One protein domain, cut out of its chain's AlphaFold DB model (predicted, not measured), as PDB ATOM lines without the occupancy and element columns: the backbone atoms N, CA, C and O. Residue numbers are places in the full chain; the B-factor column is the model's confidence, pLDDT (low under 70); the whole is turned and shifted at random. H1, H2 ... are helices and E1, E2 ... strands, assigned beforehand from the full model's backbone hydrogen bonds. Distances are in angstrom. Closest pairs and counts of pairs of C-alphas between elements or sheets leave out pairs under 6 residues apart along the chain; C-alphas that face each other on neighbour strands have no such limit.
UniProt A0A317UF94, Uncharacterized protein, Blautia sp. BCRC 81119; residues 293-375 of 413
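What this domain is: This is residues 293 to 375 of the 413 residues of an uncharacterized protein of Blautia sp. BCRC 81119 (UniProt A0A317UF94). Two small, twisted sheets of four strands each lie partly face to face with their strands crossed, and one helix, H1, closes one open side, grazing both. The link between E3 and E4, residues 333 to 340, makes one end of the longest axis. The printed part has 83 residues, with one named helix and then eight named strands. The sheet orders are E1 E2 E7 E6 and E3 E4 E5 E8, both all antiparallel; the class is mixed, helices and strands. The whole is compact, with a radius of gyration of the C-alphas of 12.2 A and spans of 37 by 31 by 21 A.

Where its parts are: In the first sheet, E1 is residues 312 to 314, 6.5 A long, E2 is residues 317 to 321, 13.5 A, E7 is residues 363 to 367, 13.3 A, and E6 is residues 358 to 360, 6.3 A. In the second, E3 is residues 329 to 332, 10.0 A, E4 is residues 341 to 345, 10.8 A, E5 is residues 350 to 353, 10.5 A, and E8 is residues 372 to 374, 6.6 A. H1, residues 299 to 308, is 14.2 A long. C-alpha 299 is at (251.002, 185.544, 281.979), C-alpha 317 at (249.370, 200.644, 284.081) and C-alpha 374 at (257.762, 187.369, 271.121).

How they stand to each other: The sheet E1 E2 E7 E6 is only just strongly twisted, with C-alphas up to 4.0 A off its best plane. E1 and E2 form a hairpin, with N 317 and O 314 2.8 A apart. E2 and E7 are antiparallel at 159 degrees, with N 318 and O 366 2.8 A apart. E6 and E7 form a hairpin, with N 365 and O 358 2.8 A apart. E5 and E7 are near each other, their closest C-alphas, those of Val 352 and Phe 366, 7.5 A apart. The sheet E3 E4 E5 E8 is strongly twisted, up to 4.9 A off its best plane. E3, E4 and E5 form a meander, each strand the antiparallel neighbour of the one before, with N 331 and O 343 2.8 A apart and N 344 and O 352 2.9 A apart. Pairing is staggered: E5 pairs with E8 over residues 350 to 351, with N 372 and O 351 2.8 A apart, and with E4 over residues 351 to 353. H1 only grazes each sheet; its closest C-alpha pair with E5 is Leu 302 and Phe 350, 7.5 A. Every O i to N i+4 pair in H1 is within hydrogen-bond range.

The domain as a whole: The two C-alphas farthest apart, those of Asp 315 and Gly 335, are 37.4 A apart. The printed part has no cut, and no link is long. Mean pLDDT of the printed part is 93.2; residue 336 is under 70.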
ATOM      1  N   LEU A 293     252.789 187.666 269.623       95.25
ATOM      2  CA  LEU A 293     251.360 187.782 269.904       95.25
ATOM      3  C   LEU A 293     251.061 189.129 270.560       95.25
ATOM      4  O   LEU A 293     251.918 189.718 271.221       95.25
ATOM      5  N   ALA A 294     249.851 189.639 270.311       91.62
ATOM      6  CA  ALA A 294     249.395 190.912 270.863       91.62
ATOM      7  C   ALA A 294     249.343 190.883 272.397       91.62
ATOM      8  O   ALA A 294     249.700 191.875 273.018       91.62
ATOM      9  N   ASN A 295     248.998 189.723 272.957       92.25
ATOM     10  CA  ASN A 295     248.953 189.473 274.391       92.25
ATOM     11  C   ASN A 295     250.037 188.459 274.772       92.25
ATOM     12  O   ASN A 295     250.399 187.590 273.967       92.25
ATOM     13  N   ALA A 296     250.533 188.553 276.004       94.00
ATOM     14  CA  ALA A 296     251.394 187.529 276.580       94.00
ATOM     15  C   ALA A 296     250.642 186.197 276.709       94.00
ATOM     16  O   ALA A 296     249.558 186.141 277.285       94.00
ATOM     17  N   PHE A 297     251.233 185.131 276.173       95.56
ATOM     18  CA  PHE A 297     250.700 183.768 276.252       95.56
ATOM     19  C   PHE A 297     251.265 182.988 277.450       95.56
ATOM     20  O   PHE A 297     250.812 181.882 277.720       95.56
ATOM     21  N   THR A 298     252.214 183.579 278.184       97.44
ATOM     22  CA  THR A 298     252.706 183.107 279.488       97.44
ATOM     23  C   THR A 298     252.524 184.209 280.551       97.44
ATOM     24  O   THR A 298     253.489 184.914 280.888       97.44
ATOM     25  N   PRO A 299     251.285 184.493 281.000       96.94
ATOM     26  CA  PRO A 299     251.002 185.544 281.979       96.94
ATOM     27  C   PRO A 299     251.735 185.393 283.321       96.94
ATOM     28  O   PRO A 299     252.117 186.409 283.908       96.94
ATOM     29  N   GLN A 300     251.969 184.174 283.818       97.88
ATOM     30  CA  GLN A 300     252.706 183.978 285.075       97.88
ATOM     31  C   GLN A 300     254.177 184.361 284.897       97.88
ATOM     32  O   GLN A 300     254.724 185.117 285.705       97.88
ATOM     33  N   TYR A 301     254.794 183.936 283.791       97.25
ATOM     34  CA  TYR A 301     256.152 184.347 283.451       97.25
ATOM     35  C   TYR A 301     256.263 185.863 283.220       97.25
ATOM     36  O   TYR A 301     257.228 186.480 283.674       97.25
ATOM     37  N   LEU A 302     255.266 186.496 282.589       97.81
ATOM     38  CA  LEU A 302     255.220 187.956 282.466       97.81
ATOM     39  C   LEU A 302     255.244 188.627 283.844       97.81
ATOM     40  O   LEU A 302     256.068 189.508 284.071       97.81
ATOM     41  N   ASN A 303     254.379 188.206 284.771       97.50
ATOM     42  CA  ASN A 303     254.324 188.785 286.117       97.50
ATOM     43  C   ASN A 303     255.652 188.625 286.864       97.50
ATOM     44  O   ASN A 303     256.118 189.576 287.489       97.50
ATOM     45  N   LYS A 304     256.287 187.454 286.742       97.06
ATOM     46  CA  LYS A 304     257.627 187.210 287.286       97.06
ATOM     47  C   LYS A 304     258.641 188.213 286.731       97.06
ATOM     48  O   LYS A 304     259.336 188.855 287.510       97.06
ATOM     49  N   ILE A 305     258.677 188.409 285.410       97.06
ATOM     50  CA  ILE A 305     259.582 189.378 284.774       97.06
ATOM     51  C   ILE A 305     259.289 190.809 285.232       97.06
ATOM     52  O   ILE A 305     260.223 191.537 285.547       97.06
ATOM     53  N   LEU A 306     258.024 191.235 285.281       97.56
ATOM     54  CA  LEU A 306     257.672 192.588 285.733       97.56
ATOM     55  C   LEU A 306     258.175 192.845 287.160       97.56
ATOM     56  O   LEU A 306     258.772 193.892 287.404       97.56
ATOM     57  N   ASN A 307     258.014 191.866 288.055       96.50
ATOM     58  CA  ASN A 307     258.520 191.935 289.423       96.50
ATOM     59  C   ASN A 307     260.059 191.989 289.469       96.50
ATOM     60  O   ASN A 307     260.627 192.896 290.063       96.50
ATOM     61  N   GLU A 308     260.751 191.085 288.765       95.44
ATOM     62  CA  GLU A 308     262.225 191.063 288.690       95.44
ATOM     63  C   GLU A 308     262.831 192.357 288.119       95.44
ATOM     64  O   GLU A 308     263.992 192.690 288.380       95.44
ATOM     65  N   LYS A 309     262.070 193.072 287.284       95.50
ATOM     66  CA  LYS A 309     262.485 194.339 286.671       95.50
ATOM     67  C   LYS A 309     262.078 195.576 287.481       95.50
ATOM     68  O   LYS A 309     262.362 196.680 287.017       95.50
ATOM     69  N   ASP A 310     261.479 195.400 288.660       94.81
ATOM     70  CA  ASP A 310     260.901 196.450 289.512       94.81
ATOM     71  C   ASP A 310     259.925 197.360 288.745       94.81
ATOM     72  O   ASP A 310     259.976 198.591 288.838       94.81
ATOM     73  N   ILE A 311     259.064 196.769 287.917       96.69
ATOM     74  CA  ILE A 311     258.049 197.518 287.175       96.69
ATOM     75  C   ILE A 311     256.803 197.611 288.048       96.69
ATOM     76  O   ILE A 311     256.126 196.609 288.279       96.69
ATOM     77  N   ALA A 312     256.501 198.822 288.516       94.94
ATOM     78  CA  ALA A 312     255.298 199.091 289.294       94.94
ATOM     79  C   ALA A 312     254.052 198.890 288.424       94.94
ATOM     80  O   ALA A 312     254.071 199.214 287.234       94.94
ATOM     81  N   ILE A 313     252.984 198.358 289.016       95.50
ATOM     82  CA  ILE A 313     251.694 198.150 288.353       95.50
ATOM     83  C   ILE A 313     250.622 198.812 289.216       95.50
ATOM     84  O   ILE A 313     250.344 198.339 290.313       95.50
ATOM     85  N   GLU A 314     250.027 199.885 288.707       93.00
ATOM     86  CA  GLU A 314     248.974 200.663 289.369       93.00
ATOM     87  C   GLU A 314     247.816 200.807 288.378       93.00
ATOM     88  O   GLU A 314     248.037 201.219 287.242       93.00
ATOM     89  N   ASP A 315     246.608 200.380 288.758       91.62
ATOM     90  CA  ASP A 315     245.401 200.439 287.911       91.62
ATOM     91  C   ASP A 315     245.586 199.870 286.489       91.62
ATOM     92  O   ASP A 315     245.105 200.409 285.495       91.62
ATOM     93  N   GLY A 316     246.336 198.767 286.372       92.62
ATOM     94  CA  GLY A 316     246.632 198.120 285.086       92.62
ATOM     95  C   GLY A 316     247.726 198.806 284.257       92.62
ATOM     96  O   GLY A 316     248.147 198.258 283.237       92.62
ATOM     97  N   MET A 317     248.256 199.942 284.709       96.62
ATOM     98  CA  MET A 317     249.370 200.644 284.081       96.62
ATOM     99  C   MET A 317     250.701 200.212 284.685       96.62
ATOM    100  O   MET A 317     250.951 200.339 285.882       96.62
ATOM    101  N   CYS A 318     251.595 199.734 283.827       97.12
ATOM    102  CA  CYS A 318     252.979 199.479 284.173       97.12
ATOM    103  C   CYS A 318     253.790 200.776 284.123       97.12
ATOM    104  O   CYS A 318     253.653 201.567 283.186       97.12
ATOM    105  N   ARG A 319     254.687 200.966 285.092       96.50
ATOM    106  CA  ARG A 319     255.569 202.132 285.188       96.50
ATOM    107  C   ARG A 319     256.997 201.713 285.517       96.50
ATOM    108  O   ARG A 319     257.245 200.998 286.484       96.50
ATOM    109  N   VAL A 320     257.953 202.213 284.738       95.94
ATOM    110  CA  VAL A 320     259.392 201.981 284.944       95.94
ATOM    111  C   VAL A 320     260.190 203.234 284.603       95.94
ATOM    112  O   VAL A 320     259.793 204.003 283.731       95.94
ATOM    113  N   LYS A 321     261.322 203.468 285.276       93.00
ATOM    114  CA  LYS A 321     262.226 204.565 284.897       93.00
ATOM    115  C   LYS A 321     262.754 204.340 283.476       93.00
ATOM    116  O   LYS A 321     263.251 203.254 283.177       93.00
ATOM    117  N   ALA A 322     262.698 205.366 282.630       86.75
ATOM    118  CA  ALA A 322     263.094 205.320 281.221       86.75
ATOM    119  C   ALA A 322     264.539 204.834 281.028       86.75
ATOM    120  O   ALA A 322     264.818 204.055 280.121       86.75
ATOM    121  N   ASN A 323     265.427 205.233 281.944       86.88
ATOM    122  CA  ASN A 323     266.851 204.888 281.942       86.88
ATOM    123  C   ASN A 323     267.195 203.720 282.888       86.88
ATOM    124  O   ASN A 323     268.343 203.568 283.308       86.88
ATOM    125  N   SER A 324     266.207 202.908 283.284       91.88
ATOM    126  CA  SER A 324     266.447 201.754 284.153       91.88
ATOM    127  C   SER A 324     267.352 200.730 283.468       91.88
ATOM    128  O   SER A 324     267.021 200.202 282.409       91.88
ATOM    129  N   LYS A 325     268.458 200.365 284.125       91.50
ATOM    130  CA  LYS A 325     269.355 199.289 283.664       91.50
ATOM    131  C   LYS A 325     268.742 197.889 283.794       91.50
ATOM    132  O   LYS A 325     269.332 196.922 283.323       91.50
ATOM    133  N   LYS A 326     267.589 197.753 284.465       92.00
ATOM    134  CA  LYS A 326     266.917 196.458 284.642       92.00
ATOM    135  C   LYS A 326     266.219 195.996 283.359       92.00
ATOM    136  O   LYS A 326     266.125 194.790 283.128       92.00
ATOM    137  N   VAL A 327     265.769 196.924 282.517       94.94
ATOM    138  CA  VAL A 327     265.114 196.640 281.229       94.94
ATOM    139  C   VAL A 327     266.090 196.799 280.062       94.94
ATOM    140  O   VAL A 327     267.155 197.388 280.209       94.94
ATOM    141  N   ILE A 328     265.727 196.273 278.889       93.69
ATOM    142  CA  ILE A 328     266.541 196.445 277.672       93.69
ATOM    143  C   ILE A 328     266.371 197.863 277.103       93.69
ATOM    144  O   ILE A 328     267.326 198.437 276.589       93.69
ATOM    145  N   GLY A 329     265.170 198.435 277.214       93.81
ATOM    146  CA  GLY A 329     264.893 199.818 276.834       93.81
ATOM    147  C   GLY A 329     264.448 199.988 275.380       93.81
ATOM    148  O   GLY A 329     263.883 199.078 274.765       93.81
ATOM    149  N   TRP A 330     264.646 201.188 274.838       93.56
ATOM    150  CA  TRP A 330     264.153 201.574 273.515       93.56
ATOM    151  C   TRP A 330     264.863 200.843 272.373       93.56
ATOM    152  O   TRP A 330     266.088 200.813 272.283       93.56
ATOM    153  N   ILE A 331     264.071 200.295 271.452       92.75
ATOM    154  CA  ILE A 331     264.547 199.681 270.215       92.75
ATOM    155  C   ILE A 331     264.092 200.538 269.039       92.75
ATOM    156  O   ILE A 331     262.895 200.765 268.829       92.75
ATOM    157  N   HIS A 332     265.061 200.965 268.241       91.00
ATOM    158  CA  HIS A 332     264.823 201.806 267.079       91.00
ATOM    159  C   HIS A 332     264.624 200.977 265.809       91.00
ATOM    160  O   HIS A 332     264.940 199.780 265.763       91.00
ATOM    161  N   GLY A 333     264.046 201.610 264.791       83.00
ATOM    162  CA  GLY A 333     263.844 201.012 263.481       83.00
ATOM    163  C   GLY A 333     265.159 200.610 262.810       83.00
ATOM    164  O   GLY A 333     266.264 200.850 263.295       83.00
ATOM    165  N   ARG A 334     265.057 199.943 261.659       75.81
ATOM    166  CA  ARG A 334     266.223 199.568 260.848       75.81
ATOM    167  C   ARG A 334     266.291 200.451 259.609       75.81
ATOM    168  O   ARG A 334     265.273 200.801 259.027       75.81
ATOM    169  N   GLY A 335     267.501 200.714 259.117       71.06
ATOM    170  CA  GLY A 335     267.675 201.424 257.848       71.06
ATOM    171  C   GLY A 335     267.345 202.909 257.967       71.06
ATOM    172  O   GLY A 335     268.040 203.600 258.704       71.06
ATOM    173  N   LYS A 336     266.351 203.386 257.206       63.88
ATOM    174  CA  LYS A 336     265.961 204.806 257.188       63.88
ATOM    175  C   LYS A 336     265.336 205.257 258.515       63.88
ATOM    176  O   LYS A 336     265.532 206.399 258.895       63.88
ATOM    177  N   ASP A 337     264.732 204.332 259.260       73.25
ATOM    178  CA  ASP A 337     264.040 204.614 260.528       73.25
ATOM    179  C   ASP A 337     264.920 204.355 261.764       73.25
ATOM    180  O   ASP A 337     264.417 204.063 262.847       73.25
ATOM    181  N   LYS A 338     266.250 204.388 261.608       78.31
ATOM    182  CA  LYS A 338     267.208 204.061 262.684       78.31
ATOM    183  C   LYS A 338     267.127 204.987 263.901       78.31
ATOM    184  O   LYS A 338     267.556 204.584 264.975       78.31
ATOM    185  N   ASP A 339     266.583 206.186 263.718       84.44
ATOM    186  CA  ASP A 339     266.435 207.201 264.762       84.44
ATOM    187  C   ASP A 339     264.995 207.224 265.318       84.44
ATOM    188  O   ASP A 339     264.696 207.933 266.273       84.44
ATOM    189  N   THR A 340     264.097 206.394 264.771       87.81
ATOM    190  CA  THR A 340     262.699 206.294 265.204       87.81
ATOM    191  C   THR A 340     262.538 205.148 266.193       87.81
ATOM    192  O   THR A 340     262.748 203.979 265.850       87.81
ATOM    193  N   ALA A 341     262.133 205.454 267.425       90.69
ATOM    194  CA  ALA A 341     261.792 204.441 268.418       90.69
ATOM    195  C   ALA A 341     260.538 203.663 267.980       90.69
ATOM    196  O   ALA A 341     259.473 204.234 267.752       90.69
ATOM    197  N   THR A 342     260.655 202.339 267.869       93.31
ATOM    198  CA  THR A 342     259.557 201.469 267.390       93.31
ATOM    199  C   THR A 342     258.891 200.679 268.510       93.31
ATOM    200  O   THR A 342     257.740 200.256 268.394       93.31
ATOM    201  N   ARG A 343     259.626 200.430 269.599       94.56
ATOM    202  CA  ARG A 343     259.161 199.667 270.759       94.56
ATOM    203  C   ARG A 343     260.065 199.886 271.966       94.56
ATOM    204  O   ARG A 343     261.251 200.167 271.805       94.56
ATOM    205  N   PHE A 344     259.520 199.649 273.151       95.94
ATOM    206  CA  PHE A 344     260.262 199.550 274.402       95.94
ATOM    207  C   PHE A 344     260.316 198.092 274.847       95.94
ATOM    208  O   PHE A 344     259.292 197.414 274.948       95.94
ATOM    209  N   LYS A 345     261.525 197.576 275.058       95.62
ATOM    210  CA  LYS A 345     261.776 196.163 275.326       95.62
ATOM    211  C   LYS A 345     262.029 195.948 276.820       95.62
ATOM    212  O   LYS A 345     263.010 196.442 277.372       95.62
ATOM    213  N   ILE A 346     261.140 195.192 277.464       96.88
ATOM    214  CA  ILE A 346     261.189 194.883 278.902       96.88
ATOM    215  C   ILE A 346     262.214 193.772 279.152       96.88
ATOM    216  O   ILE A 346     263.099 193.895 279.998       96.88
ATOM    217  N   SER A 347     262.123 192.700 278.366       95.31
ATOM    218  CA  SER A 347     263.031 191.552 278.388       95.31
ATOM    219  C   SER A 347     263.195 190.987 276.976       95.31
ATOM    220  O   SER A 347     262.620 191.504 276.019       95.31
ATOM    221  N   ASN A 348     263.975 189.916 276.810       94.44
ATOM    222  CA  ASN A 348     264.074 189.250 275.509       94.44
ATOM    223  C   ASN A 348     262.724 188.727 274.999       94.44
ATOM    224  O   ASN A 348     262.463 188.844 273.804       94.44
ATOM    225  N   ALA A 349     261.844 188.288 275.900       95.75
ATOM    226  CA  ALA A 349     260.508 187.814 275.560       95.75
ATOM    227  C   ALA A 349     259.492 188.950 275.357       95.75
ATOM    228  O   ALA A 349     258.693 188.882 274.422       95.75
ATOM    229  N   PHE A 350     259.521 189.991 276.198       97.38
ATOM    230  CA  PHE A 350     258.415 190.949 276.320       97.38
ATOM    231  C   PHE A 350     258.763 192.366 275.855       97.38
ATOM    232  O   PHE A 350     259.830 192.904 276.170       97.38
ATOM    233  N   PHE A 351     257.836 193.001 275.136       97.12
ATOM    234  CA  PHE A 351     257.966 194.387 274.683       97.12
ATOM    235  C   PHE A 351     256.607 195.073 274.504       97.12
ATOM    236  O   PHE A 351     255.577 194.414 274.401       97.12
ATOM    237  N   VAL A 352     256.627 196.399 274.386       97.38
ATOM    238  CA  VAL A 352     255.461 197.236 274.063       97.38
ATOM    239  C   VAL A 352     255.787 198.082 272.836       97.38
ATOM    240  O   VAL A 352     256.920 198.542 272.689       97.38
ATOM    241  N   LYS A 353     254.838 198.251 271.910       96.00
ATOM    242  CA  LYS A 353     255.041 199.112 270.731       96.00
ATOM    243  C   LYS A 353     255.064 200.581 271.148       96.00
ATOM    244  O   LYS A 353     254.375 200.953 272.086       96.00
ATOM    245  N   SER A 354     255.818 201.417 270.435       94.75
ATOM    246  CA  SER A 354     255.949 202.845 270.766       94.75
ATOM    247  C   SER A 354     254.610 203.585 270.839       94.75
ATOM    248  O   SER A 354     254.440 204.420 271.716       94.75
ATOM    249  N   ASN A 355     253.643 203.231 269.989       95.19
ATOM    250  CA  ASN A 355     252.315 203.858 269.972       95.19
ATOM    251  C   ASN A 355     251.459 203.564 271.218       95.19
ATOM    252  O   ASN A 355     250.456 204.237 271.420       95.19
ATOM    253  N   ASP A 356     251.824 202.565 272.025       96.38
ATOM    254  CA  ASP A 356     251.111 202.185 273.253       96.38
ATOM    255  C   ASP A 356     251.841 202.694 274.519       96.38
ATOM    256  O   ASP A 356     251.582 202.221 275.627       96.38
ATOM    257  N   ILE A 357     252.802 203.615 274.362       96.44
ATOM    258  CA  ILE A 357     253.672 204.099 275.440       96.44
ATOM    259  C   ILE A 357     253.451 205.588 275.686       96.44
ATOM    260  O   ILE A 357     253.433 206.394 274.761       96.44
ATOM    261  N   ILE A 358     253.390 205.946 276.965       95.31
ATOM    262  CA  ILE A 358     253.398 207.321 277.450       95.31
ATOM    263  C   ILE A 358     254.745 207.564 278.135       95.31
ATOM    264  O   ILE A 358     255.127 206.831 279.052       95.31
ATOM    265  N   VAL A 359     255.470 208.588 277.692       92.31
ATOM    266  CA  VAL A 359     256.683 209.064 278.369       92.31
ATOM    267  C   VAL A 359     256.304 210.283 279.194       92.31
ATOM    268  O   VAL A 359     255.809 211.266 278.653       92.31
ATOM    269  N   ASP A 360     256.506 210.194 280.503       89.81
ATOM    270  CA  ASP A 360     256.180 211.247 281.460       89.81
ATOM    271  C   ASP A 360     257.366 211.432 282.408       89.81
ATOM    272  O   ASP A 360     257.694 210.535 283.194       89.81
ATOM    273  N   ASN A 361     258.016 212.595 282.308       87.56
ATOM    274  CA  ASN A 361     259.279 212.893 282.977       87.56
ATOM    275  C   ASN A 361     260.311 211.774 282.714       87.56
ATOM    276  O   ASN A 361     260.541 211.385 281.570       87.56
ATOM    277  N   ASP A 362     260.889 211.202 283.773       91.81
ATOM    278  CA  ASP A 362     261.861 210.107 283.702       91.81
ATOM    279  C   ASP A 362     261.224 208.707 283.642       91.81
ATOM    280  O   ASP A 362     261.908 207.708 283.879       91.81
ATOM    281  N   TYR A 363     259.920 208.595 283.373       94.62
ATOM    282  CA  TYR A 363     259.201 207.322 283.383       94.62
ATOM    283  C   TYR A 363     258.615 206.955 282.025       94.62
ATOM    284  O   TYR A 363     258.063 207.774 281.295       94.62
ATOM    285  N   VAL A 364     258.685 205.659 281.739       95.88
ATOM    286  CA  VAL A 364     257.976 204.994 280.655       95.88
ATOM    287  C   VAL A 364     256.771 204.291 281.272       95.88
ATOM    288  O   VAL A 364     256.923 203.460 282.175       95.88
ATOM    289  N   LYS A 365     255.580 204.655 280.802       97.19
ATOM    290  CA  LYS A 365     254.292 204.118 281.240       97.19
ATOM    291  C   LYS A 365     253.608 203.407 280.076       97.19
ATOM    292  O   LYS A 365     253.624 203.909 278.953       97.19
ATOM    293  N   PHE A 366     253.009 202.251 280.327       97.12
ATOM    294  CA  PHE A 366     252.255 201.503 279.318       97.12
ATOM    295  C   PHE A 366     251.206 200.599 279.970       97.12
ATOM    296  O   PHE A 366     251.456 200.092 281.064       97.12
ATOM    297  N   PRO A 367     250.066 200.339 279.312       96.88
ATOM    298  CA  PRO A 367     249.086 199.399 279.839       96.88
ATOM    299  C   PRO A 367     249.622 197.963 279.810       96.88
ATOM    300  O   PRO A 367     250.258 197.537 278.837       96.88
ATOM    301  N   LYS A 368     249.373 197.193 280.872       96.69
ATOM    302  CA  LYS A 368     249.872 195.816 281.012       96.69
ATOM    303  C   LYS A 368     249.356 194.903 279.898       96.69
ATOM    304  O   LYS A 368     250.088 194.051 279.401       96.69
ATOM    305  N   GLU A 369     248.116 195.096 279.470       95.62
ATOM    306  CA  GLU A 369     247.468 194.343 278.397       95.62
ATOM    307  C   GLU A 369     248.041 194.644 277.005       95.62
ATOM    308  O   GLU A 369     247.818 193.880 276.070       95.62
ATOM    309  N   LYS A 370     248.820 195.725 276.854       97.50
ATOM    310  CA  LYS A 370     249.549 196.041 275.614       97.50
ATOM    311  C   LYS A 370     250.923 195.378 275.545       97.50
ATOM    312  O   LYS A 370     251.622 195.517 274.534       97.50
ATOM    313  N   ILE A 371     251.327 194.649 276.589       97.94
ATOM    314  CA  ILE A 371     252.583 193.903 276.588       97.94
ATOM    315  C   ILE A 371     252.469 192.703 275.651       97.94
ATOM    316  O   ILE A 371     251.711 191.756 275.863       97.94
ATOM    317  N   ARG A 372     253.314 192.734 274.625       97.75
ATOM    318  CA  ARG A 372     253.462 191.680 273.632       97.75
ATOM    319  C   ARG A 372     254.529 190.697 274.055       97.75
ATOM    320  O   ARG A 372     255.566 191.081 274.597       97.75
ATOM    321  N   GLN A 373     254.315 189.439 273.695       97.62
ATOM    322  CA  GLN A 373     255.312 188.388 273.840       97.62
ATOM    323  C   GLN A 373     255.794 187.921 272.473       97.62
ATOM    324  O   GLN A 373     255.007 187.590 271.581       97.62
ATOM    325  N   SER A 374     257.108 187.908 272.306       96.06
ATOM    326  CA  SER A 374     257.762 187.369 271.121       96.06
ATOM    327  C   SER A 374     257.584 185.854 271.092       96.06
ATOM    328  O   SER A 374     257.794 185.181 272.100       96.06
ATOM    329  N   LYS A 375     257.202 185.317 269.935       96.50
ATOM    330  CA  LYS A 375     257.180 183.870 269.715       96.50
ATOM    331  C   LYS A 375     258.614 183.356 269.640       96.50
ATOM    332  O   LYS A 375     259.506 184.096 269.235       96.50
TER     333      LYS A 375